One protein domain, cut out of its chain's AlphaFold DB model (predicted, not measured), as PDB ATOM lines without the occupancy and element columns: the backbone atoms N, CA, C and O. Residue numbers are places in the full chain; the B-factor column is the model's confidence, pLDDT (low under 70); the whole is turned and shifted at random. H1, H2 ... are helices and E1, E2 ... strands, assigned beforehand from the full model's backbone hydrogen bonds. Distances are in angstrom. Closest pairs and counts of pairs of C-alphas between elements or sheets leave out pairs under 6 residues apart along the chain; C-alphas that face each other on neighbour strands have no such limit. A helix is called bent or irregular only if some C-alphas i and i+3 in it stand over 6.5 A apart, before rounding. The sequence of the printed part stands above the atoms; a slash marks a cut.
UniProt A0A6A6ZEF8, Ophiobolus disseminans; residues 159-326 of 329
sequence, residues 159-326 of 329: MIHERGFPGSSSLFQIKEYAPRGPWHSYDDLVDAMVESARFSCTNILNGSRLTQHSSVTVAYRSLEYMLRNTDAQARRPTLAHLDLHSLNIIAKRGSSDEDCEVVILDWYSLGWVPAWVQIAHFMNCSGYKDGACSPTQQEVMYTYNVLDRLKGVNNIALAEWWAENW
ATOM      1  N   MET A 159      18.290 -10.051  98.387       95.94
ATOM      2  CA  MET A 159      16.931 -10.125  98.911       95.94
ATOM      3  C   MET A 159      16.872 -10.974 100.194       95.94
ATOM      4  O   MET A 159      17.809 -11.693 100.558       95.94
ATOM      5  N   ILE A 160      15.745 -10.906 100.901       95.00
ATOM      6  CA  ILE A 160      15.507 -11.706 102.111       95.00
ATOM      7  C   ILE A 160      15.684 -13.205 101.812       95.00
ATOM      8  O   ILE A 160      15.225 -13.690 100.769       95.00
ATOM      9  N   HIS A 161      16.301 -13.914 102.766       94.62
ATOM     10  CA  HIS A 161      16.705 -15.324 102.682       94.62
ATOM     11  C   HIS A 161      17.850 -15.582 101.695       94.62
ATOM     12  O   HIS A 161      17.780 -16.549 100.941       94.62
ATOM     13  N   GLU A 162      18.868 -14.710 101.680       95.50
ATOM     14  CA  GLU A 162      20.068 -14.874 100.839       95.50
ATOM     15  C   GLU A 162      19.724 -15.121  99.361       95.50
ATOM     16  O   GLU A 162      20.283 -15.980  98.685       95.50
ATOM     17  N   ARG A 163      18.737 -14.383  98.846       94.81
ATOM     18  CA  ARG A 163      18.307 -14.505  97.450       94.81
ATOM     19  C   ARG A 163      18.946 -13.427  96.591       94.81
ATOM     20  O   ARG A 163      19.133 -12.296  97.031       94.81
ATOM     21  N   GLY A 164      19.208 -13.762  95.333       95.19
ATOM     22  CA  GLY A 164      19.581 -12.772  94.333       95.19
ATOM     23  C   GLY A 164      18.422 -11.842  93.965       95.19
ATOM     24  O   GLY A 164      17.252 -12.238  93.999       95.19
ATOM     25  N   PHE A 165      18.762 -10.617  93.578       94.81
ATOM     26  CA  PHE A 165      17.842  -9.667  92.966       94.81
ATOM     27  C   PHE A 165      17.358 -10.186  91.607       94.81
ATOM     28  O   PHE A 165      18.111 -10.882  90.917       94.81
ATOM     29  N   PRO A 166      16.122  -9.853  91.193       91.31
ATOM     30  CA  PRO A 166      15.623 -10.244  89.884       91.31
ATOM     31  C   PRO A 166      16.484  -9.615  88.784       91.31
ATOM     32  O   PRO A 166      16.934  -8.478  88.917       91.31
ATOM     33  N   GLY A 167      16.677 -10.324  87.669       88.38
ATOM     34  CA  GLY A 167      17.476  -9.820  86.543       88.38
ATOM     35  C   GLY A 167      16.867  -8.604  85.838       88.38
ATOM     36  O   GLY A 167      17.527  -7.955  85.031       88.38
ATOM     37  N   SER A 168      15.615  -8.274  86.162       85.44
ATOM     38  CA  SER A 168      14.924  -7.051  85.758       85.44
ATOM     39  C   SER A 168      15.225  -5.838  86.640       85.44
ATOM     40  O   SER A 168      14.850  -4.726  86.271       85.44
ATOM     41  N   SER A 169      15.889  -6.022  87.785       89.56
ATOM     42  CA  SER A 169      16.312  -4.913  88.640       89.56
ATOM     43  C   SER A 169      17.332  -4.058  87.899       89.56
ATOM     44  O   SER A 169      18.416  -4.529  87.564       89.56
ATOM     45  N   SER A 170      17.011  -2.782  87.682       86.31
ATOM     46  CA  SER A 170      17.881  -1.835  86.972       86.31
ATOM     47  C   SER A 170      19.244  -1.637  87.645       86.31
ATOM     48  O   SER A 170      20.212  -1.272  86.982       86.31
ATOM     49  N   LEU A 171      19.347  -1.918  88.947       89.56
ATOM     50  CA  LEU A 171      20.605  -1.851  89.694       89.56
ATOM     51  C   LEU A 171      21.594  -2.954  89.292       89.56
ATOM     52  O   LEU A 171      22.801  -2.753  89.403       89.56
ATOM     53  N   PHE A 172      21.096  -4.096  88.811       92.88
ATOM     54  CA  PHE A 172      21.885  -5.313  88.587       92.88
ATOM     55  C   PHE A 172      21.608  -5.965  87.225       92.88
ATOM     56  O   PHE A 172      21.880  -7.149  87.023       92.88
ATOM     57  N   GLN A 173      21.049  -5.206  86.289       90.06
ATOM     58  CA  GLN A 173      20.608  -5.694  84.994       90.06
ATOM     59  C   GLN A 173      21.799  -6.004  84.080       90.06
ATOM     60  O   GLN A 173      22.662  -5.164  83.844       90.06
ATOM     61  N   ILE A 174      21.802  -7.198  83.492       89.31
ATOM     62  CA  ILE A 174      22.755  -7.622  82.456       89.31
ATOM     63  C   ILE A 174      22.009  -8.253  81.276       89.31
ATOM     64  O   ILE A 174      20.785  -8.405  81.311       89.31
ATOM     65  N   LYS A 175      22.732  -8.621  80.214       85.81
ATOM     66  CA  LYS A 175      22.158  -9.110  78.949       85.81
ATOM     67  C   LYS A 175      21.281 -10.342  79.118       85.81
ATOM     68  O   LYS A 175      20.296 -10.497  78.403       85.81
ATOM     69  N   GLU A 176      21.650 -11.202  80.049       85.19
ATOM     70  CA  GLU A 176      21.022 -12.486  80.303       85.19
ATOM     71  C   GLU A 176      19.722 -12.346  81.099       85.19
ATOM     72  O   GLU A 176      18.960 -13.306  81.149       85.19
ATOM     73  N   TYR A 177      19.477 -11.190  81.739       84.56
ATOM     74  CA  TYR A 177      18.375 -10.987  82.689       84.56
ATOM     75  C   TYR A 177      18.274 -12.121  83.731       84.56
ATOM     76  O   TYR A 177      17.201 -12.431  84.237       84.56
ATOM     77  N   ALA A 178      19.384 -12.783  84.056       88.69
ATOM     78  CA  ALA A 178      19.402 -13.790  85.104       88.69
ATOM     79  C   ALA A 178      19.360 -13.097  86.478       88.69
ATOM     80  O   ALA A 178      19.948 -12.021  86.629       88.69
ATOM     81  N   PRO A 179      18.705 -13.692  87.493       91.44
ATOM     82  CA  PRO A 179      18.842 -13.235  88.872       91.44
ATOM     83  C   PRO A 179      20.312 -13.124  89.302       91.44
ATOM     84  O   PRO A 179      21.128 -13.967  88.922       91.44
ATOM     85  N   ARG A 180      20.651 -12.110  90.108       94.38
ATOM     86  CA  ARG A 180      22.035 -11.839  90.543       94.38
ATOM     87  C   ARG A 180      22.171 -11.681  92.049       94.38
ATOM     88  O   ARG A 180      21.322 -11.064  92.686       94.38
ATOM     89  N   GLY A 181      23.276 -12.175  92.595       95.62
ATOM     90  CA  GLY A 181      23.522 -12.227  94.034       95.62
ATOM     91  C   GLY A 181      22.935 -13.493  94.687       95.62
ATOM     92  O   GLY A 181      22.495 -14.396  93.969       95.62
ATOM     93  N   PRO A 182      22.895 -13.565  96.029       97.12
ATOM     94  CA  PRO A 182      23.400 -12.555  96.959       97.12
ATOM     95  C   PRO A 182      24.927 -12.400  96.859       97.12
ATOM     96  O   PRO A 182      25.616 -13.246  96.292       97.12
ATOM     97  N   TRP A 183      25.450 -11.310  97.405       98.12
ATOM     98  CA  TRP A 183      26.881 -11.038  97.508       98.12
ATOM     99  C   TRP A 183      27.292 -10.990  98.972       98.12
ATOM    100  O   TRP A 183      26.613 -10.359  99.777       98.12
ATOM    101  N   HIS A 184      28.412 -11.618  99.317       97.75
ATOM    102  CA  HIS A 184      28.909 -11.680 100.697       97.75
ATOM    103  C   HIS A 184      30.042 -10.679 100.966       97.75
ATOM    104  O   HIS A 184      30.616 -10.650 102.050       97.75
ATOM    105  N   SER A 185      30.362  -9.834  99.987       97.62
ATOM    106  CA  SER A 185      31.298  -8.730 100.146       97.62
ATOM    107  C   SER A 185      30.762  -7.473  99.467       97.62
ATOM    108  O   SER A 185      29.966  -7.531  98.526       97.62
ATOM    109  N   TYR A 186      31.189  -6.314  99.970       97.75
ATOM    110  CA  TYR A 186      30.851  -5.039  99.340       97.75
ATOM    111  C   TYR A 186      31.505  -4.917  97.958       97.75
ATOM    112  O   TYR A 186      30.900  -4.360  97.050       97.75
ATOM    113  N   ASP A 187      32.708  -5.467  97.777       97.81
ATOM    114  CA  ASP A 187      33.408  -5.412  96.495       97.81
ATOM    115  C   ASP A 187      32.679  -6.210  95.407       97.81
ATOM    116  O   ASP A 187      32.506  -5.685  94.309       97.81
ATOM    117  N   ASP A 188      32.144  -7.396  95.719       97.94
ATOM    118  CA  ASP A 188      31.356  -8.177  94.752       97.94
ATOM    119  C   ASP A 188      30.051  -7.458  94.359       97.94
ATOM    120  O   ASP A 188      29.629  -7.494  93.199       97.94
ATOM    121  N   LEU A 189      29.410  -6.775  95.320       97.75
ATOM    122  CA  LEU A 189      28.251  -5.923  95.045       97.75
ATOM    123  C   LEU A 189      28.633  -4.782  94.089       97.75
ATOM    124  O   LEU A 189      27.915  -4.520  93.122       97.75
ATOM    125  N   VAL A 190      29.748  -4.095  94.358       96.75
ATOM    126  CA  VAL A 190      30.239  -2.988  93.525       96.75
ATOM    127  C   VAL A 190      30.573  -3.469  92.117       96.75
ATOM    128  O   VAL A 190      30.172  -2.816  91.154       96.75
ATOM    129  N   ASP A 191      31.228  -4.621  91.978       96.75
ATOM    130  CA  ASP A 191      31.533  -5.225  90.680       96.75
ATOM    131  C   ASP A 191      30.255  -5.473  89.871       96.75
ATOM    132  O   ASP A 191      30.168  -5.084  88.701       96.75
ATOM    133  N   ALA A 192      29.220  -6.030  90.508       96.38
ATOM    134  CA  ALA A 192      27.928  -6.259  89.870       96.38
ATOM    135  C   ALA A 192      27.222  -4.954  89.455       96.38
ATOM    136  O   ALA A 192      26.648  -4.886  88.364       96.38
ATOM    137  N   MET A 193      27.282  -3.904  90.283       95.06
ATOM    138  CA  MET A 193      26.721  -2.585  89.953       95.06
ATOM    139  C   MET A 193      27.462  -1.916  88.791       95.06
ATOM    140  O   MET A 193      26.832  -1.349  87.896       95.06
ATOM    141  N   VAL A 194      28.797  -1.989  88.773       93.56
ATOM    142  CA  VAL A 194      29.630  -1.435  87.694       93.56
ATOM    143  C   VAL A 194      29.361  -2.165  86.380       93.56
ATOM    144  O   VAL A 194      29.247  -1.529  85.330       93.56
ATOM    145  N   GLU A 195      29.222  -3.488  86.420       93.81
ATOM    146  CA  GLU A 195      28.846  -4.285  85.255       93.81
ATOM    147  C   GLU A 195      27.440  -3.939  84.742       93.81
ATOM    148  O   GLU A 195      27.265  -3.731  83.540       93.81
ATOM    149  N   SER A 196      26.457  -3.803  85.637       91.88
ATOM    150  CA  SER A 196      25.106  -3.363  85.270       91.88
ATOM    151  C   SER A 196      25.135  -1.992  84.590       91.88
ATOM    152  O   SER A 196      24.611  -1.818  83.491       91.88
ATOM    153  N   ALA A 197      25.865  -1.034  85.170       88.44
ATOM    154  CA  ALA A 197      26.029   0.294  84.591       88.44
ATOM    155  C   ALA A 197      26.683   0.248  83.195       88.44
ATOM    156  O   ALA A 197      26.225   0.937  82.279       88.44
ATOM    157  N   ARG A 198      27.705  -0.603  82.992       87.62
ATOM    158  CA  ARG A 198      28.318  -0.853  81.668       87.62
ATOM    159  C   ARG A 198      27.279  -1.311  80.661       87.62
ATOM    160  O   ARG A 198      27.216  -0.778  79.553       87.62
ATOM    161  N   PHE A 199      26.479  -2.297  81.045       87.19
ATOM    162  CA  PHE A 199      25.444  -2.862  80.194       87.19
ATOM    163  C   PHE A 199      24.350  -1.841  79.854       87.19
ATOM    164  O   PHE A 199      23.992  -1.687  78.684       87.19
ATOM    165  N   SER A 200      23.859  -1.078  80.833       82.94
ATOM    166  CA  SER A 200      22.887  -0.009  80.583       82.94
ATOM    167  C   SER A 200      23.438   1.027  79.599       82.94
ATOM    168  O   SER A 200      22.743   1.411  78.658       82.94
ATOM    169  N   CYS A 201      24.706   1.430  79.747       79.06
ATOM    170  CA  CYS A 201      25.347   2.361  78.822       79.06
ATOM    171  C   CYS A 201      25.442   1.809  77.392       79.06
ATOM    172  O   CYS A 201      25.180   2.554  76.449       79.06
ATOM    173  N   THR A 202      25.788   0.531  77.200       80.25
ATOM    174  CA  THR A 202      25.882  -0.056  75.850       80.25
ATOM    175  C   THR A 202      24.514  -0.241  75.194       80.25
ATOM    176  O   THR A 202      24.380  -0.003  73.995       80.25
ATOM    177  N   ASN A 203      23.474  -0.581  75.959       74.25
ATOM    178  CA  ASN A 203      22.115  -0.693  75.426       74.25
ATOM    179  C   ASN A 203      21.518   0.647  74.998       74.25
ATOM    180  O   ASN A 203      20.888   0.717  73.944       74.25
ATOM    181  N   ILE A 204      21.735   1.710  75.780       66.69
ATOM    182  CA  ILE A 204      21.277   3.062  75.423       66.69
ATOM    183  C   ILE A 204      21.885   3.488  74.078       66.69
ATOM    184  O   ILE A 204      21.180   4.032  73.225       66.69
ATOM    185  N   LEU A 205      23.164   3.169  73.852       57.81
ATOM    186  CA  LEU A 205      23.888   3.502  72.621       57.81
ATOM    187  C   LEU A 205      23.346   2.794  71.368       57.81
ATOM    188  O   LEU A 205      23.489   3.323  70.268       57.81
ATOM    189  N   ASN A 206      22.703   1.633  71.515       59.88
ATOM    190  CA  ASN A 206      22.182   0.860  70.385       59.88
ATOM    191  C   ASN A 206      20.778   1.303  69.928       59.88
ATOM    192  O   ASN A 206      20.377   0.983  68.810       59.88
ATOM    193  N   GLY A 207      20.017   2.013  70.773       56.78
ATOM    194  CA  GLY A 207      18.588   2.277  70.543       56.78
ATOM    195  C   GLY A 207      18.236   3.658  69.982       56.78
ATOM    196  O   GLY A 207      17.208   3.805  69.326       56.78
ATOM    197  N   SER A 208      19.056   4.687  70.210       50.00
ATOM    198  CA  SER A 208      18.787   6.038  69.698       50.00
ATOM    199  C   SER A 208      20.058   6.887  69.676       50.00
ATOM    200  O   SER A 208      20.901   6.774  70.559       50.00
ATOM    201  N   ARG A 209      20.187   7.772  68.679       45.41
ATOM    202  CA  ARG A 209      21.261   8.779  68.546       45.41
ATOM    203  C   ARG A 209      21.175   9.884  69.615       45.41
ATOM    204  O   ARG A 209      21.404  11.053  69.310       45.41
ATOM    205  N   LEU A 210      20.791   9.556  70.846       50.00
ATOM    206  CA  LEU A 210      20.871  10.495  71.950       50.00
ATOM    207  C   LEU A 210      22.350  10.666  72.269       50.00
ATOM    208  O   LEU A 210      23.011   9.758  72.771       50.00
ATOM    209  N   THR A 211      22.868  11.835  71.897       51.91
ATOM    210  CA  THR A 211      24.129  12.381  72.384       51.91
ATOM    211  C   THR A 211      24.229  12.056  73.865       51.91
ATOM    212  O   THR A 211      23.430  12.574  74.648       51.91
ATOM    213  N   GLN A 212      25.151  11.164  74.242       55.19
ATOM    214  CA  GLN A 212      25.463  10.956  75.648       55.19
ATOM    215  C   GLN A 212      25.743  12.337  76.225       55.19
ATOM    216  O   GLN A 212      26.696  13.002  75.810       55.19
ATOM    217  N   HIS A 213      24.881  12.798  77.129       60.41
ATOM    218  CA  HIS A 213      25.190  13.991  77.887       60.41
ATOM    219  C   HIS A 213      26.522  13.695  78.586       60.41
ATOM    220  O   HIS A 213      26.664  12.650  79.224       60.41
ATOM    221  N   SER A 214      27.525  14.553  78.405       65.75
ATOM    222  CA  SER A 214      28.898  14.314  78.879       65.75
ATOM    223  C   SER A 214      28.956  13.976  80.375       65.75
ATOM    224  O   SER A 214      29.839  13.236  80.809       65.75
ATOM    225  N   SER A 215      27.970  14.441  81.149       64.00
ATOM    226  CA  SER A 215      27.775  14.081  82.557       64.00
ATOM    227  C   SER A 215      27.601  12.579  82.795       64.00
ATOM    228  O   SER A 215      28.165  12.078  83.759       64.00
ATOM    229  N   VAL A 216      26.898  11.839  81.929       67.69
ATOM    230  CA  VAL A 216      26.694  10.387  82.082       67.69
ATOM    231  C   VAL A 216      28.021   9.657  81.910       67.69
ATOM    232  O   VAL A 216      28.368   8.795  82.712       67.69
ATOM    233  N   THR A 217      28.816  10.054  80.913       68.38
ATOM    234  CA  THR A 217      30.154   9.496  80.693       68.38
ATOM    235  C   THR A 217      31.092   9.801  81.866       68.38
ATOM    236  O   THR A 217      31.843   8.923  82.289       68.38
ATOM    237  N   VAL A 218      31.057  11.023  82.411       71.00
ATOM    238  CA  VAL A 218      31.885  11.431  83.564       71.00
ATOM    239  C   VAL A 218      31.465  10.706  84.846       71.00
ATOM    240  O   VAL A 218      32.328  10.175  85.552       71.00
ATOM    241  N   ALA A 219      30.161  10.636  85.125       71.75
ATOM    242  CA  ALA A 219      29.616   9.914  86.270       71.75
ATOM    243  C   ALA A 219      29.988   8.431  86.197       71.75
ATOM    244  O   ALA A 219      30.490   7.875  87.167       71.75
ATOM    245  N   TYR A 220      29.858   7.820  85.018       76.12
ATOM    246  CA  TYR A 220      30.224   6.427  84.795       76.12
ATOM    247  C   TYR A 220      31.733   6.172  84.974       76.12
ATOM    248  O   TYR A 220      32.116   5.226  85.658       76.12
ATOM    249  N   ARG A 221      32.608   7.043  84.441       77.50
ATOM    250  CA  ARG A 221      34.071   6.942  84.647       77.50
ATOM    251  C   ARG A 221      34.469   7.012  86.119       77.50
ATOM    252  O   ARG A 221      35.488   6.442  86.496       77.50
ATOM    253  N   SER A 222      33.681   7.716  86.923       84.25
ATOM    254  CA  SER A 222      33.945   7.911  88.347       84.25
ATOM    255  C   SER A 222      33.207   6.901  89.228       84.25
ATOM    256  O   SER A 222      33.546   6.788  90.400       84.25
ATOM    257  N   LEU A 223      32.211   6.176  88.699       86.62
ATOM    258  CA  LEU A 223      31.292   5.336  89.476       86.62
ATOM    259  C   LEU A 223      32.041   4.324  90.335       86.62
ATOM    260  O   LEU A 223      31.871   4.308  91.548       86.62
ATOM    261  N   GLU A 224      32.907   3.528  89.713       90.88
ATOM    262  CA  GLU A 224      33.680   2.504  90.416       90.88
ATOM    263  C   GLU A 224      34.541   3.112  91.529       90.88
ATOM    264  O   GLU A 224      34.507   2.644  92.665       90.88
ATOM    265  N   TYR A 225      35.255   4.202  91.230       90.00
ATOM    266  CA  TYR A 225      36.056   4.909  92.224       90.00
ATOM    267  C   TYR A 225      35.192   5.386  93.397       90.00
ATOM    268  O   TYR A 225      35.555   5.175  94.549       90.00
ATOM    269  N   MET A 226      34.043   6.002  93.126       89.31
ATOM    270  CA  MET A 226      33.163   6.534  94.169       89.31
ATOM    271  C   MET A 226      32.611   5.425  95.058       89.31
ATOM    272  O   MET A 226      32.697   5.536  96.276       89.31
ATOM    273  N   LEU A 227      32.128   4.333  94.463       91.25
ATOM    274  CA  LEU A 227      31.617   3.192  95.214       91.25
ATOM    275  C   LEU A 227      32.710   2.580  96.099       91.25
ATOM    276  O   LEU A 227      32.531   2.481  97.312       91.25
ATOM    277  N   ARG A 228      33.891   2.282  95.544       93.94
ATOM    278  CA  ARG A 228      35.006   1.678  96.302       93.94
ATOM    279  C   ARG A 228      35.588   2.576  97.395       93.94
ATOM    280  O   ARG A 228      36.180   2.064  98.343       93.94
ATOM    281  N   ASN A 229      35.418   3.893  97.286       91.44
ATOM    282  CA  ASN A 229      35.875   4.869  98.282       91.44
ATOM    283  C   ASN A 229      34.757   5.345  99.227       91.44
ATOM    284  O   ASN A 229      34.963   6.286  99.987       91.44
ATOM    285  N   THR A 230      33.591   4.691  99.223       88.75
ATOM    286  CA  THR A 230      32.519   4.939 100.203       88.75
ATOM    287  C   THR A 230      33.004   4.606 101.618       88.75
ATOM    288  O   THR A 230      33.740   3.636 101.792       88.75
ATOM    289  N   ASP A 231      32.597   5.356 102.641       91.06
ATOM    290  CA  ASP A 231      32.957   5.062 104.036       91.06
ATOM    291  C   ASP A 231      32.489   3.663 104.487       91.06
ATOM    292  O   ASP A 231      31.429   3.196 104.073       91.06
ATOM    293  N   ALA A 232      33.256   2.991 105.353       91.25
ATOM    294  CA  ALA A 232      32.951   1.632 105.806       91.25
ATOM    295  C   ALA A 232      31.573   1.502 106.484       91.25
ATOM    296  O   ALA A 232      30.897   0.495 106.281       91.25
ATOM    297  N   GLN A 233      31.114   2.513 107.234       89.12
ATOM    298  CA  GLN A 233      29.763   2.513 107.806       89.12
ATOM    299  C   GLN A 233      28.699   2.642 106.717       89.12
ATOM    300  O   GLN A 233      27.698   1.931 106.751       89.12
ATOM    301  N   ALA A 234      28.938   3.485 105.712       88.88
ATOM    302  CA  ALA A 234      28.029   3.669 104.584       88.88
ATOM    303  C   ALA A 234      27.971   2.453 103.637       88.88
ATOM    304  O   ALA A 234      27.054   2.364 102.823       88.88
ATOM    305  N   ARG A 235      28.913   1.506 103.745       93.94
ATOM    306  CA  ARG A 235      28.874   0.219 103.028       93.94
ATOM    307  C   ARG A 235      27.926  -0.786 103.667       93.94
ATOM    308  O   ARG A 235      27.484  -1.683 102.964       93.94
ATOM    309  N   ARG A 236      27.627  -0.663 104.965       94.00
ATOM    310  CA  ARG A 236      26.879  -1.688 105.708       94.00
ATOM    311  C   ARG A 236      25.526  -1.975 105.045       94.00
ATOM    312  O   ARG A 236      24.827  -1.029 104.673       94.00
ATOM    313  N   PRO A 237      25.135  -3.254 104.910       95.81
ATOM    314  CA  PRO A 237      23.826  -3.598 104.388       95.81
ATOM    315  C   PRO A 237      22.738  -3.059 105.315       95.81
ATOM    316  O   PRO A 237      22.805  -3.158 106.537       95.81
ATOM    317  N   THR A 238      21.717  -2.487 104.703       93.62
ATOM    318  CA  THR A 238      20.505  -1.980 105.334       93.62
ATOM    319  C   THR A 238      19.317  -2.487 104.538       93.62
ATOM    320  O   THR A 238      19.425  -2.728 103.334       93.62
ATOM    321  N   LEU A 239      18.192  -2.700 105.208       94.62
ATOM    322  CA  LEU A 239      16.989  -3.143 104.524       94.62
ATOM    323  C   LEU A 239      16.389  -1.954 103.768       94.62
ATOM    324  O   LEU A 239      16.039  -0.946 104.376       94.62
ATOM    325  N   ALA A 240      16.269  -2.081 102.453       93.75
ATOM    326  CA  ALA A 240      15.747  -1.052 101.567       93.75
ATOM    327  C   ALA A 240      14.553  -1.577 100.768       93.75
ATOM    328  O   ALA A 240      14.547  -2.726 100.329       93.75
ATOM    329  N   HIS A 241      13.569  -0.709 100.537       93.62
ATOM    330  CA  HIS A 241      12.390  -0.991  99.721       93.62
ATOM    331  C   HIS A 241      12.740  -1.214  98.244       93.62
ATOM    332  O   HIS A 241      12.163  -2.082  97.600       93.62
ATOM    333  N   LEU A 242      13.685  -0.424  97.715       92.38
ATOM    334  CA  LEU A 242      14.159  -0.450  96.319       92.38
ATOM    335  C   LEU A 242      13.084  -0.240  95.238       92.38
ATOM    336  O   LEU A 242      13.341  -0.488  94.066       92.38
ATOM    337  N   ASP A 243      11.915   0.247  95.646       90.69
ATOM    338  CA  ASP A 243      10.842   0.760  94.779       90.69
ATOM    339  C   ASP A 243      10.043   1.855  95.511       90.69
ATOM    340  O   ASP A 243       8.817   1.884  95.542       90.69
ATOM    341  N   LEU A 244      10.748   2.672  96.299       87.38
ATOM    342  CA  LEU A 244      10.103   3.696  97.119       87.38
ATOM    343  C   LEU A 244       9.848   4.928  96.253       87.38
ATOM    344  O   LEU A 244      10.794   5.583  95.813       87.38
ATOM    345  N   HIS A 245       8.579   5.244  96.039       83.94
ATOM    346  CA  HIS A 245       8.107   6.456  95.374       83.94
ATOM    347  C   HIS A 245       6.724   6.830  95.922       83.94
ATOM    348  O   HIS A 245       6.090   6.014  96.590       83.94
ATOM    349  N   SER A 246       6.227   8.033  95.624       80.50
ATOM    350  CA  SER A 246       4.969   8.563  96.188       80.50
ATOM    351  C   SER A 246       3.762   7.629  96.024       80.50
ATOM    352  O   SER A 246       2.969   7.491  96.949       80.50
ATOM    353  N   LEU A 247       3.655   6.910  94.899       83.62
ATOM    354  CA  LEU A 247       2.550   5.960  94.666       83.62
ATOM    355  C   LEU A 247       2.586   4.705  95.561       83.62
ATOM    356  O   LEU A 247       1.578   4.017  95.683       83.62
ATOM    357  N   ASN A 248       3.727   4.417  96.193       89.94
ATOM    358  CA  ASN A 248       3.920   3.283  97.099       89.94
ATOM    359  C   ASN A 248       3.884   3.721  98.569       89.94
ATOM    360  O   ASN A 248       4.301   2.973  99.450       89.94
ATOM    361  N   ILE A 249       3.406   4.933  98.858       87.25
ATOM    362  CA  ILE A 249       3.300   5.447 100.220       87.25
ATOM    363  C   ILE A 249       1.896   6.010 100.429       87.25
ATOM    364  O   ILE A 249       1.469   6.921  99.722       87.25
ATOM    365  N   ILE A 250       1.187   5.477 101.423       87.12
ATOM    366  CA  ILE A 250      -0.094   6.006 101.887       87.12
ATOM    367  C   ILE A 250       0.115   6.695 103.233       87.12
ATOM    368  O   ILE A 250       0.627   6.092 104.175       87.12
ATOM    369  N   ALA A 251      -0.324   7.944 103.321       88.25
ATOM    370  CA  ALA A 251      -0.465   8.700 104.551       88.25
ATOM    371  C   ALA A 251      -1.915   8.629 105.035       88.25
ATOM    372  O   ALA A 251      -2.856   8.963 104.312       88.25
ATOM    373  N   LYS A 252      -2.109   8.212 106.280       87.19
ATOM    374  CA  LYS A 252      -3.403   8.222 106.949       87.19
ATOM    375  C   LYS A 252      -3.362   9.219 108.096       87.19
ATOM    376  O   LYS A 252      -2.600   9.050 109.045       87.19
ATOM    377  N   ARG A 253      -4.222  10.233 108.015       85.31
ATOM    378  CA  ARG A 253      -4.407  11.210 109.091       85.31
ATOM    379  C   ARG A 253      -4.923  10.506 110.347       85.31
ATOM    380  O   ARG A 253      -5.843   9.685 110.284       85.31
ATOM    381  N   GLY A 254      -4.280  10.797 111.465       84.62
ATOM    382  CA  GLY A 254      -4.625  10.339 112.797       84.62
ATOM    383  C   GLY A 254      -5.721  11.199 113.418       84.62
ATOM    384  O   GLY A 254      -6.521  11.826 112.727       84.62
ATOM    385  N   SER A 255      -5.788  11.196 114.749       85.00
ATOM    386  CA  SER A 255      -6.744  12.015 115.506       85.00
ATOM    387  C   SER A 255      -6.405  13.506 115.517       85.00
ATOM    388  O   SER A 255      -7.282  14.312 115.821       85.00
ATOM    389  N   SER A 256      -5.156  13.864 115.214       84.38
ATOM    390  CA  SER A 256      -4.683  15.239 115.077       84.38
ATOM    391  C   SER A 256      -4.084  15.453 113.681       84.38
ATOM    392  O   SER A 256      -3.728  14.483 113.010       84.38
ATOM    393  N   ASP A 257      -3.973  16.712 113.245       74.06
ATOM    394  CA  ASP A 257      -3.345  17.064 111.960       74.06
ATOM    395  C   ASP A 257      -1.836  16.755 111.921       74.06
ATOM    396  O   ASP A 257      -1.265  16.640 110.837       74.06
ATOM    397  N   GLU A 258      -1.203  16.590 113.084       76.56
ATOM    398  CA  GLU A 258       0.224  16.272 113.221       76.56
ATOM    399  C   GLU A 258       0.485  14.756 113.282       76.56
ATOM    400  O   GLU A 258       1.569  14.290 112.929       76.56
ATOM    401  N   ASP A 259      -0.517  13.959 113.667       81.38
ATOM    402  CA  ASP A 259      -0.404  12.506 113.717       81.38
ATOM    403  C   ASP A 259      -0.694  11.919 112.335       81.38
ATOM    404  O   ASP A 259      -1.847  11.817 111.926       81.38
ATOM    405  N   CYS A 260       0.327  11.473 111.609       83.88
ATOM    406  CA  CYS A 260       0.133  10.724 110.369       83.88
ATOM    407  C   CYS A 260       0.690   9.302 110.495       83.88
ATOM    408  O   CYS A 260       1.875   9.101 110.750       83.88
ATOM    409  N   GLU A 261      -0.150   8.295 110.251       86.88
ATOM    410  CA  GLU A 261       0.309   6.925 110.025       86.88
ATOM    411  C   GLU A 261       0.796   6.812 108.576       86.88
ATOM    412  O   GLU A 261       0.020   6.989 107.637       86.88
ATOM    413  N   VAL A 262       2.079   6.506 108.380       86.94
ATOM    414  CA  VAL A 262       2.636   6.218 107.053       86.94
ATOM    415  C   VAL A 262       2.693   4.713 106.833       86.94
ATOM    416  O   VAL A 262       3.265   3.972 107.634       86.94
ATOM    417  N   VAL A 263       2.120   4.262 105.720       91.00
ATOM    418  CA  VAL A 263       2.134   2.864 105.295       91.00
ATOM    419  C   VAL A 263       2.778   2.762 103.919       91.00
ATOM    420  O   VAL A 263       2.265   3.294 102.937       91.00
ATOM    421  N   ILE A 264       3.900   2.051 103.852       92.25
ATOM    422  CA  ILE A 264       4.604   1.761 102.601       92.25
ATOM    423  C   ILE A 264       4.019   0.480 101.979       92.25
ATOM    424  O   ILE A 264       3.687  -0.481 102.687       92.25
ATOM    425  N   LEU A 265       3.872   0.482 100.658       94.31
ATOM    426  CA  LEU A 265       3.276  -0.566  99.829       94.31
ATOM    427  C   LEU A 265       4.292  -1.120  98.828       94.31
ATOM    428  O   LEU A 265       5.283  -0.470  98.549       94.31
ATOM    429  N   ASP A 266       3.967  -2.251  98.201       94.19
ATOM    430  CA  ASP A 266       4.734  -2.848  97.099       94.19
ATOM    431  C   ASP A 266       6.134  -3.364  97.468       94.19
ATOM    432  O   ASP A 266       7.163  -3.056  96.870       94.19
ATOM    433  N   TRP A 267       6.168  -4.243  98.464       96.31
ATOM    434  CA  TRP A 267       7.405  -4.744  99.059       96.31
ATOM    435  C   TRP A 267       8.139  -5.806  98.224       96.31
ATOM    436  O   TRP A 267       8.991  -6.513  98.763       96.31
ATOM    437  N   TYR A 268       7.831  -5.994  96.937       94.44
ATOM    438  CA  TYR A 268       8.430  -7.072  96.132       94.44
ATOM    439  C   TYR A 268       9.949  -6.908  95.938       94.44
ATOM    440  O   TYR A 268      10.665  -7.911  95.903       94.44
ATOM    441  N   SER A 269      10.438  -5.665  95.879       93.81
ATOM    442  CA  SER A 269      11.851  -5.315  95.652       93.81
ATOM    443  C   SER A 269      12.699  -5.242  96.925       93.81
ATOM    444  O   SER A 269      13.892  -4.953  96.849       93.81
ATOM    445  N   LEU A 270      12.123  -5.549  98.091       95.75
ATOM    446  CA  LEU A 270      12.802  -5.453  99.382       95.75
ATOM    447  C   LEU A 270      14.117  -6.255  99.413       95.75
ATOM    448  O   LEU A 270      14.143  -7.459  99.127       95.75
ATOM    449  N   GLY A 271      15.203  -5.605  99.827       96.12
ATOM    450  CA  GLY A 271      16.512  -6.244  99.912       96.12
ATOM    451  C   GLY A 271      17.524  -5.502 100.774       96.12
ATOM    452  O   GLY A 271      17.341  -4.348 101.147       96.12
ATOM    453  N   TRP A 272      18.602  -6.205 101.092       97.31
ATOM    454  CA  TRP A 272      19.760  -5.723 101.824       97.31
ATOM    455  C   TRP A 272      20.747  -5.078 100.864       97.31
ATOM    456  O   TRP A 272      21.347  -5.746 100.021       97.31
ATOM    457  N   VAL A 273      20.899  -3.767 100.993       96.81
ATOM    458  CA  VAL A 273      21.816  -2.934 100.209       96.81
ATOM    459  C   VAL A 273      22.377  -1.826 101.099       96.81
ATOM    460  O   VAL A 273      21.787  -1.513 102.133       96.81
ATOM    461  N   PRO A 274      23.488  -1.186 100.727       95.81
ATOM    462  CA  PRO A 274      23.921   0.032 101.400       95.81
ATOM    463  C   PRO A 274      22.812   1.098 101.427       95.81
ATOM    464  O   PRO A 274      22.109   1.279 100.431       95.81
ATOM    465  N   ALA A 275      22.675   1.839 102.531       90.69
ATOM    466  CA  ALA A 275      21.578   2.802 102.722       90.69
ATOM    467  C   ALA A 275      21.486   3.852 101.604       90.69
ATOM    468  O   ALA A 275      20.398   4.248 101.179       90.69
ATOM    469  N   TRP A 276      22.636   4.263 101.067       91.31
ATOM    470  CA  TRP A 276      22.700   5.226  99.973       91.31
ATOM    471  C   TRP A 276      22.015   4.738  98.687       91.31
ATOM    472  O   TRP A 276      21.580   5.567  97.889       91.31
ATOM    473  N   VAL A 277      21.865   3.422  98.485       92.69
ATOM    474  CA  VAL A 277      21.167   2.862  97.316       92.69
ATOM    475  C   VAL A 277      19.690   3.240  97.346       92.69
ATOM    476  O   VAL A 277      19.147   3.642  96.319       92.69
ATOM    477  N   GLN A 278      19.039   3.173  98.513       89.38
ATOM    478  CA  GLN A 278      17.637   3.576  98.664       89.38
ATOM    479  C   GLN A 278      17.449   5.062  98.352       89.38
ATOM    480  O   GLN A 278      16.477   5.426  97.692       89.38
ATOM    481  N   ILE A 279      18.381   5.906  98.803       85.81
ATOM    482  CA  ILE A 279      18.362   7.350  98.542       85.81
ATOM    483  C   ILE A 279      18.505   7.599  97.038       85.81
ATOM    484  O   ILE A 279      17.655   8.259  96.444       85.81
ATOM    485  N   ALA A 280      19.526   7.016  96.403       84.75
ATOM    486  CA  ALA A 280      19.751   7.149  94.965       84.75
ATOM    487  C   ALA A 280      18.550   6.650  94.143       84.75
ATOM    488  O   ALA A 280      18.161   7.281  93.160       84.75
ATOM    489  N   HIS A 281      17.931   5.544  94.563       83.94
ATOM    490  CA  HIS A 281      16.756   4.986  93.908       83.94
ATOM    491  C   HIS A 281      15.516   5.875  94.079       83.94
ATOM    492  O   HIS A 281      14.862   6.199  93.091       83.94
ATOM    493  N   PHE A 282      15.221   6.328  95.303       82.06
ATOM    494  CA  PHE A 282      14.111   7.248  95.582       82.06
ATOM    495  C   PHE A 282      14.237   8.531  94.754       82.06
ATOM    496  O   PHE A 282      13.275   8.974  94.135       82.06
ATOM    497  N   MET A 283      15.444   9.093  94.673       74.19
ATOM    498  CA  MET A 283      15.725  10.276  93.861       74.19
ATOM    499  C   MET A 283      15.490  10.048  92.358       74.19
ATOM    500  O   MET A 283      15.015  10.949  91.670       74.19
ATOM    501  N   ASN A 284      15.792   8.852  91.848       74.50
ATOM    502  CA  ASN A 284      15.534   8.485  90.458       74.50
ATOM    503  C   ASN A 284      14.033   8.272  90.163       74.50
ATOM    504  O   ASN A 284      13.575   8.605  89.069       74.50
ATOM    505  N   CYS A 285      13.271   7.723  91.117       67.75
ATOM    506  CA  CYS A 285      11.859   7.364  90.933       67.75
ATOM    507  C   CYS A 285      10.880   8.515  91.225       67.75
ATOM    508  O   CYS A 285       9.891   8.653  90.509       67.75
ATOM    509  N   SER A 286      11.160   9.381  92.201       61.53
ATOM    510  CA  SER A 286      10.268  10.466  92.653       61.53
ATOM    511  C   SER A 286      10.214  11.697  91.734       61.53
ATOM    512  O   SER A 286       9.989  12.808  92.197       61.53
ATOM    513  N   GLY A 287      10.389  11.534  90.424       49.56
ATOM    514  CA  GLY A 287       9.932  12.578  89.509       49.56
ATOM    515  C   GLY A 287      10.795  13.842  89.432       49.56
ATOM    516  O   GLY A 287      10.260  14.929  89.258       49.56
ATOM    517  N   TYR A 288      12.117  13.709  89.277       45.09
ATOM    518  CA  TYR A 288      12.839  14.696  88.442       45.09
ATOM    519  C   TYR A 288      12.392  14.651  86.954       45.09
ATOM    520  O   TYR A 288      12.905  15.383  86.112       45.09
ATOM    521  N   LYS A 289      11.431  13.771  86.627       43.91
ATOM    522  CA  LYS A 289      10.770  13.593  85.331       43.91
ATOM    523  C   LYS A 289       9.425  14.315  85.191       43.91
ATOM    524  O   LYS A 289       8.806  14.158  84.138       43.91
ATOM    525  N   ASP A 290       8.981  15.111  86.168       42.47
ATOM    526  CA  ASP A 290       7.878  16.041  85.909       42.47
ATOM    527  C   ASP A 290       8.364  17.119  84.932       42.47
ATOM    528  O   ASP A 290       9.085  18.058  85.270       42.47
ATOM    529  N   GLY A 291       8.012  16.918  83.661       42.25
ATOM    530  CA  GLY A 291       8.468  17.652  82.482       42.25
ATOM    531  C   GLY A 291       7.985  19.101  82.375       42.25
ATOM    532  O   GLY A 291       7.695  19.557  81.273       42.25
ATOM    533  N   ALA A 292       7.912  19.837  83.484       41.41
ATOM    534  CA  ALA A 292       7.643  21.273  83.483       41.41
ATOM    535  C   ALA A 292       8.923  22.130  83.437       41.41
ATOM    536  O   ALA A 292       8.841  23.334  83.206       41.41
ATOM    537  N   CYS A 293      10.110  21.545  83.623       37.62
ATOM    538  CA  CYS A 293      11.382  22.260  83.505       37.62
ATOM    539  C   CYS A 293      12.343  21.504  82.588       37.62
ATOM    540  O   CYS A 293      12.576  20.308  82.742       37.62
ATOM    541  N   SER A 294      12.897  22.218  81.608       41.38
ATOM    542  CA  SER A 294      13.884  21.691  80.669       41.38
ATOM    543  C   SER A 294      15.083  21.066  81.405       41.38
ATOM    544  O   SER A 294      15.618  21.697  82.324       41.38
ATOM    545  N   PRO A 295      15.576  19.893  80.979       49.09
ATOM    546  CA  PRO A 295      16.755  19.279  81.579       49.09
ATOM    547  C   PRO A 295      17.995  20.065  81.135       49.09
ATOM    548  O   PRO A 295      18.358  19.987  79.967       49.09
ATOM    549  N   THR A 296      18.622  20.894  81.988       56.84
ATOM    550  CA  THR A 296      19.966  21.459  81.666       56.84
ATOM    551  C   THR A 296      20.831  22.034  82.804       56.84
ATOM    552  O   THR A 296      21.950  22.452  82.540       56.84
ATOM    553  N   GLN A 297      20.448  22.019  84.081       44.47
ATOM    554  CA  GLN A 297      21.369  22.462  85.161       44.47
ATOM    555  C   GLN A 297      21.158  21.704  86.468       44.47
ATOM    556  O   GLN A 297      22.110  21.400  87.190       44.47
ATOM    557  N   GLN A 298      19.912  21.325  86.729       45.38
ATOM    558  CA  GLN A 298      19.537  20.591  87.926       45.38
ATOM    559  C   GLN A 298      20.113  19.164  87.954       45.38
ATOM    560  O   GLN A 298      20.564  18.741  89.006       45.38
ATOM    561  N   GLU A 299      20.240  18.472  86.816       45.00
ATOM    562  CA  GLU A 299      20.823  17.114  86.734       45.00
ATOM    563  C   GLU A 299      22.349  17.070  87.005       45.00
ATOM    564  O   GLU A 299      22.886  16.089  87.534       45.00
ATOM    565  N   VAL A 300      23.073  18.148  86.679       44.38
ATOM    566  CA  VAL A 300      24.512  18.275  86.972       44.38
ATOM    567  C   VAL A 300      24.721  18.642  88.440       44.38
ATOM    568  O   VAL A 300      25.501  17.980  89.122       44.38
ATOM    569  N   MET A 301      23.967  19.620  88.959       46.25
ATOM    570  CA  MET A 301      23.958  19.944  90.393       46.25
ATOM    571  C   MET A 301      23.502  18.751  91.245       46.25
ATOM    572  O   MET A 301      24.015  18.553  92.338       46.25
ATOM    573  N   TYR A 302      22.603  17.913  90.727       48.03
ATOM    574  CA  TYR A 302      22.156  16.649  91.315       48.03
ATOM    575  C   TYR A 302      23.297  15.645  91.476       48.03
ATOM    576  O   TYR A 302      23.520  15.137  92.571       48.03
ATOM    577  N   THR A 303      24.066  15.410  90.411       45.94
ATOM    578  CA  THR A 303      25.212  14.498  90.467       45.94
ATOM    579  C   THR A 303      26.251  15.034  91.452       45.94
ATOM    580  O   THR A 303      26.705  14.295  92.312       45.94
ATOM    581  N   TYR A 304      26.558  16.332  91.435       45.34
ATOM    582  CA  TYR A 304      27.483  16.907  92.416       45.34
ATOM    583  C   TYR A 304      26.952  16.848  93.852       45.34
ATOM    584  O   TYR A 304      27.694  16.426  94.724       45.34
ATOM    585  N   ASN A 305      25.683  17.169  94.114       50.41
ATOM    586  CA  ASN A 305      25.118  17.155  95.467       50.41
ATOM    587  C   ASN A 305      25.018  15.744  96.050       50.41
ATOM    588  O   ASN A 305      25.308  15.556  97.225       50.41
ATOM    589  N   VAL A 306      24.634  14.743  95.253       49.81
ATOM    590  CA  VAL A 306      24.631  13.342  95.701       49.81
ATOM    591  C   VAL A 306      26.061  12.884  95.963       49.81
ATOM    592  O   VAL A 306      26.351  12.356  97.030       49.81
ATOM    593  N   LEU A 307      26.986  13.143  95.038       49.28
ATOM    594  CA  LEU A 307      28.375  12.704  95.168       49.28
ATOM    595  C   LEU A 307      29.161  13.444  96.255       49.28
ATOM    596  O   LEU A 307      30.108  12.878  96.794       49.28
ATOM    597  N   ASP A 308      28.801  14.682  96.574       47.31
ATOM    598  CA  ASP A 308      29.381  15.452  97.676       47.31
ATOM    599  C   ASP A 308      28.837  14.963  99.028       47.31
ATOM    600  O   ASP A 308      29.597  14.761  99.974       47.31
ATOM    601  N   ARG A 309      27.542  14.620  99.091       51.06
ATOM    602  CA  ARG A 309      26.900  14.042 100.287       51.06
ATOM    603  C   ARG A 309      27.377  12.618 100.594       51.06
ATOM    604  O   ARG A 309      27.530  12.270 101.761       51.06
ATOM    605  N   LEU A 310      27.711  11.820  99.576       47.16
ATOM    606  CA  LEU A 310      28.272  10.472  99.753       47.16
ATOM    607  C   LEU A 310      29.712  10.457 100.303       47.16
ATOM    608  O   LEU A 310      30.155   9.420 100.790       47.16
ATOM    609  N   LYS A 311      30.438  11.584 100.267       45.75
ATOM    610  CA  LYS A 311      31.845  11.681 100.704       45.75
ATOM    611  C   LYS A 311      32.034  12.043 102.183       45.75
ATOM    612  O   LYS A 311      33.171  12.063 102.648       45.75
ATOM    613  N   GLY A 312      30.966  12.353 102.922       42.12
ATOM    614  CA  GLY A 312      31.056  12.866 104.292       42.12
ATOM    615  C   GLY A 312      30.610  11.887 105.382       42.12
ATOM    616  O   GLY A 312      29.702  11.082 105.188       42.12
ATOM    617  N   VAL A 313      31.168  12.067 106.587       39.66
ATOM    618  CA  VAL A 313      30.702  11.480 107.869       39.66
ATOM    619  C   VAL A 313      29.226  11.826 108.174       39.66
ATOM    620  O   VAL A 313      28.569  11.186 108.988       39.66
ATOM    621  N   ASN A 314      28.680  12.803 107.447       43.66
ATOM    622  CA  ASN A 314      27.329  13.345 107.538       43.66
ATOM    623  C   ASN A 314      26.240  12.505 106.837       43.66
ATOM    624  O   ASN A 314      25.111  12.967 106.719       43.66
ATOM    625  N   ASN A 315      26.521  11.282 106.371       46.56
ATOM    626  CA  ASN A 315      25.455  10.388 105.884       46.56
ATOM    627  C   ASN A 315      24.532   9.910 107.016       46.56
ATOM    628  O   ASN A 315      23.345   9.692 106.788       46.56
ATOM    629  N   ILE A 316      25.059   9.836 108.243       43.22
ATOM    630  CA  ILE A 316      24.248   9.738 109.457       43.22
ATOM    631  C   ILE A 316      23.518  11.068 109.675       43.22
ATOM    632  O   ILE A 316      22.307  11.064 109.834       43.22
ATOM    633  N   ALA A 317      24.203  12.200 109.493       38.69
ATOM    634  CA  ALA A 317      23.608  13.524 109.607       38.69
ATOM    635  C   ALA A 317      22.521  13.845 108.569       38.69
ATOM    636  O   ALA A 317      21.817  14.795 108.804       38.69
ATOM    637  N   LEU A 318      22.316  13.135 107.448       37.59
ATOM    638  CA  LEU A 318      21.150  13.386 106.574       37.59
ATOM    639  C   LEU A 318      19.916  12.612 107.053       37.59
ATOM    640  O   LEU A 318      18.812  13.136 106.956       37.59
ATOM    641  N   ALA A 319      20.108  11.412 107.609       38.22
ATOM    642  CA  ALA A 319      19.063  10.675 108.315       38.22
ATOM    643  C   ALA A 319      18.739  11.324 109.677       38.22
ATOM    644  O   ALA A 319      17.571  11.420 110.036       38.22
ATOM    645  N   GLU A 320      19.747  11.838 110.392       35.50
ATOM    646  CA  GLU A 320      19.604  12.623 111.623       35.50
ATOM    647  C   GLU A 320      19.128  14.051 111.336       35.50
ATOM    648  O   GLU A 320      18.256  14.512 112.041       35.50
ATOM    649  N   TRP A 321      19.554  14.739 110.270       38.66
ATOM    650  CA  TRP A 321      18.998  16.054 109.888       38.66
ATOM    651  C   TRP A 321      17.545  15.926 109.436       38.66
ATOM    652  O   TRP A 321      16.742  16.785 109.791       38.66
ATOM    653  N   TRP A 322      17.182  14.844 108.730       36.31
ATOM    654  CA  TRP A 322      15.776  14.485 108.490       36.31
ATOM    655  C   TRP A 322      15.028  14.149 109.790       36.31
ATOM    656  O   TRP A 322      13.836  14.413 109.869       36.31
ATOM    657  N   ALA A 323      15.690  13.599 110.813       38.25
ATOM    658  CA  ALA A 323      15.077  13.322 112.115       38.25
ATOM    659  C   ALA A 323      14.996  14.559 113.040       38.25
ATOM    660  O   ALA A 323      14.066  14.663 113.832       38.25
ATOM    661  N   GLU A 324      15.935  15.503 112.939       34.16
ATOM    662  CA  GLU A 324      16.096  16.661 113.830       34.16
ATOM    663  C   GLU A 324      15.401  17.924 113.301       34.16
ATOM    664  O   GLU A 324      14.891  18.714 114.090       34.16
ATOM    665  N   ASN A 325      15.339  18.135 111.981       36.97
ATOM    666  CA  ASN A 325      14.830  19.390 111.395       36.97
ATOM    667  C   ASN A 325      13.385  19.306 110.896       36.97
ATOM    668  O   ASN A 325      12.876  20.263 110.318       36.97
ATOM    669  N   TRP A 326      12.716  18.179 111.127       46.56
ATOM    670  CA  TRP A 326      11.317  17.963 110.749       46.56
ATOM    671  C   TRP A 326      10.366  17.842 111.951       46.56
ATOM    672  O   TRP A 326       9.174  17.631 111.768       46.56
TER     673      TRP A 326
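Overview. This is residues 159 to 326 of the 329 residues of a protein of Ophiobolus disseminans (UniProt A0A6A6ZEF8). Four helices, H1, H2, H5 and H4, stand roughly side by side in a loose, open arc, with H1 and H2 as a hairpin at one end of the domain and H4 near its middle. The small strand pair E1 and E4 lies beside H4, and the two-stranded hairpin E2 and E3 reaches far out to the opposite end, while H6 turns away from H5 as a tail. The 168 printed residues hold, in order, H1 H2 H3 E1 E2 E3 E4 H4 H5 H6; the two sheets, E1 - E4 and E2 - E3, are each antiparallel. The class is mostly helix, and the whole is compact, with a radius of gyration of the C-alphas of 17.5 A and spans of 54 by 43 by 32 A.

Arrangement. Residues 159 to 185 hold no named element. H1, residues 186 to 207, touches H2, residues 214 to 228, with residues 187 to 197 alone; the closest C-alphas, of Val 194 and Glu 224, are 6.3 A apart. This helical hairpin runs opposite ways at a shallow tilt of 15 degrees. H2 is irregular: C-alphas 221 and 224 are 7.3 A apart. H3, residues 232 to 235, follows by a tight link. E1, residues 237 to 240, is the antiparallel neighbour of E4, residues 271 to 274, with N 238 and O 273 within hydrogen-bond range at 2.7 A. Between them in the chain, E2, residues 249 to 253, and E3, residues 260 to 264, form an antiparallel hairpin, with N 252 and O 261 2.8 A apart. H4, residues 275 to 285, comes closest to E1 at the C-alphas of Ala 275 and Thr 238, 5.6 A. H3 and H4 only just touch, with 3 pairs of C-alphas within 8 A, the closest Ala 234 and Ala 275 at 6.8 A. H5, residues 298 to 309, only just touches H2, with 3 such pairs, the closest Val 300 and Ser 215 at 6.9 A. H6, residues 315 to 324, is about perpendicular to H5, at 79 degrees. Every O i to N i+4 pair is within range in H5, but 17 of 18 in H1, 9 of 11 in H2, 6 of 7 in H4 and 5 of 6 in H6; H3 is too short for one.

Along the chain. H1 begins at C-alpha 186 (30.851, -5.039, 99.340) and is 32.1 A long; H2 is 22.4 A and H3 5.1 A. E1 measures 8.9 A, E2 13.1 A, E3 12.7 A and E4 9.8 A. H4 is 15.9 A, H5 15.8 A, and H6 13.8 A, ending at C-alpha 324 (16.096, 16.661, 113.830).

Size, cuts and confidence. The C-alphas farthest apart, of Arg 209 and Ser 255, are 54.8 A apart. The printed part has no cut, and the link H4 to H5 is long. Residues 204 to 217 and 285 to 326 have pLDDT under 70.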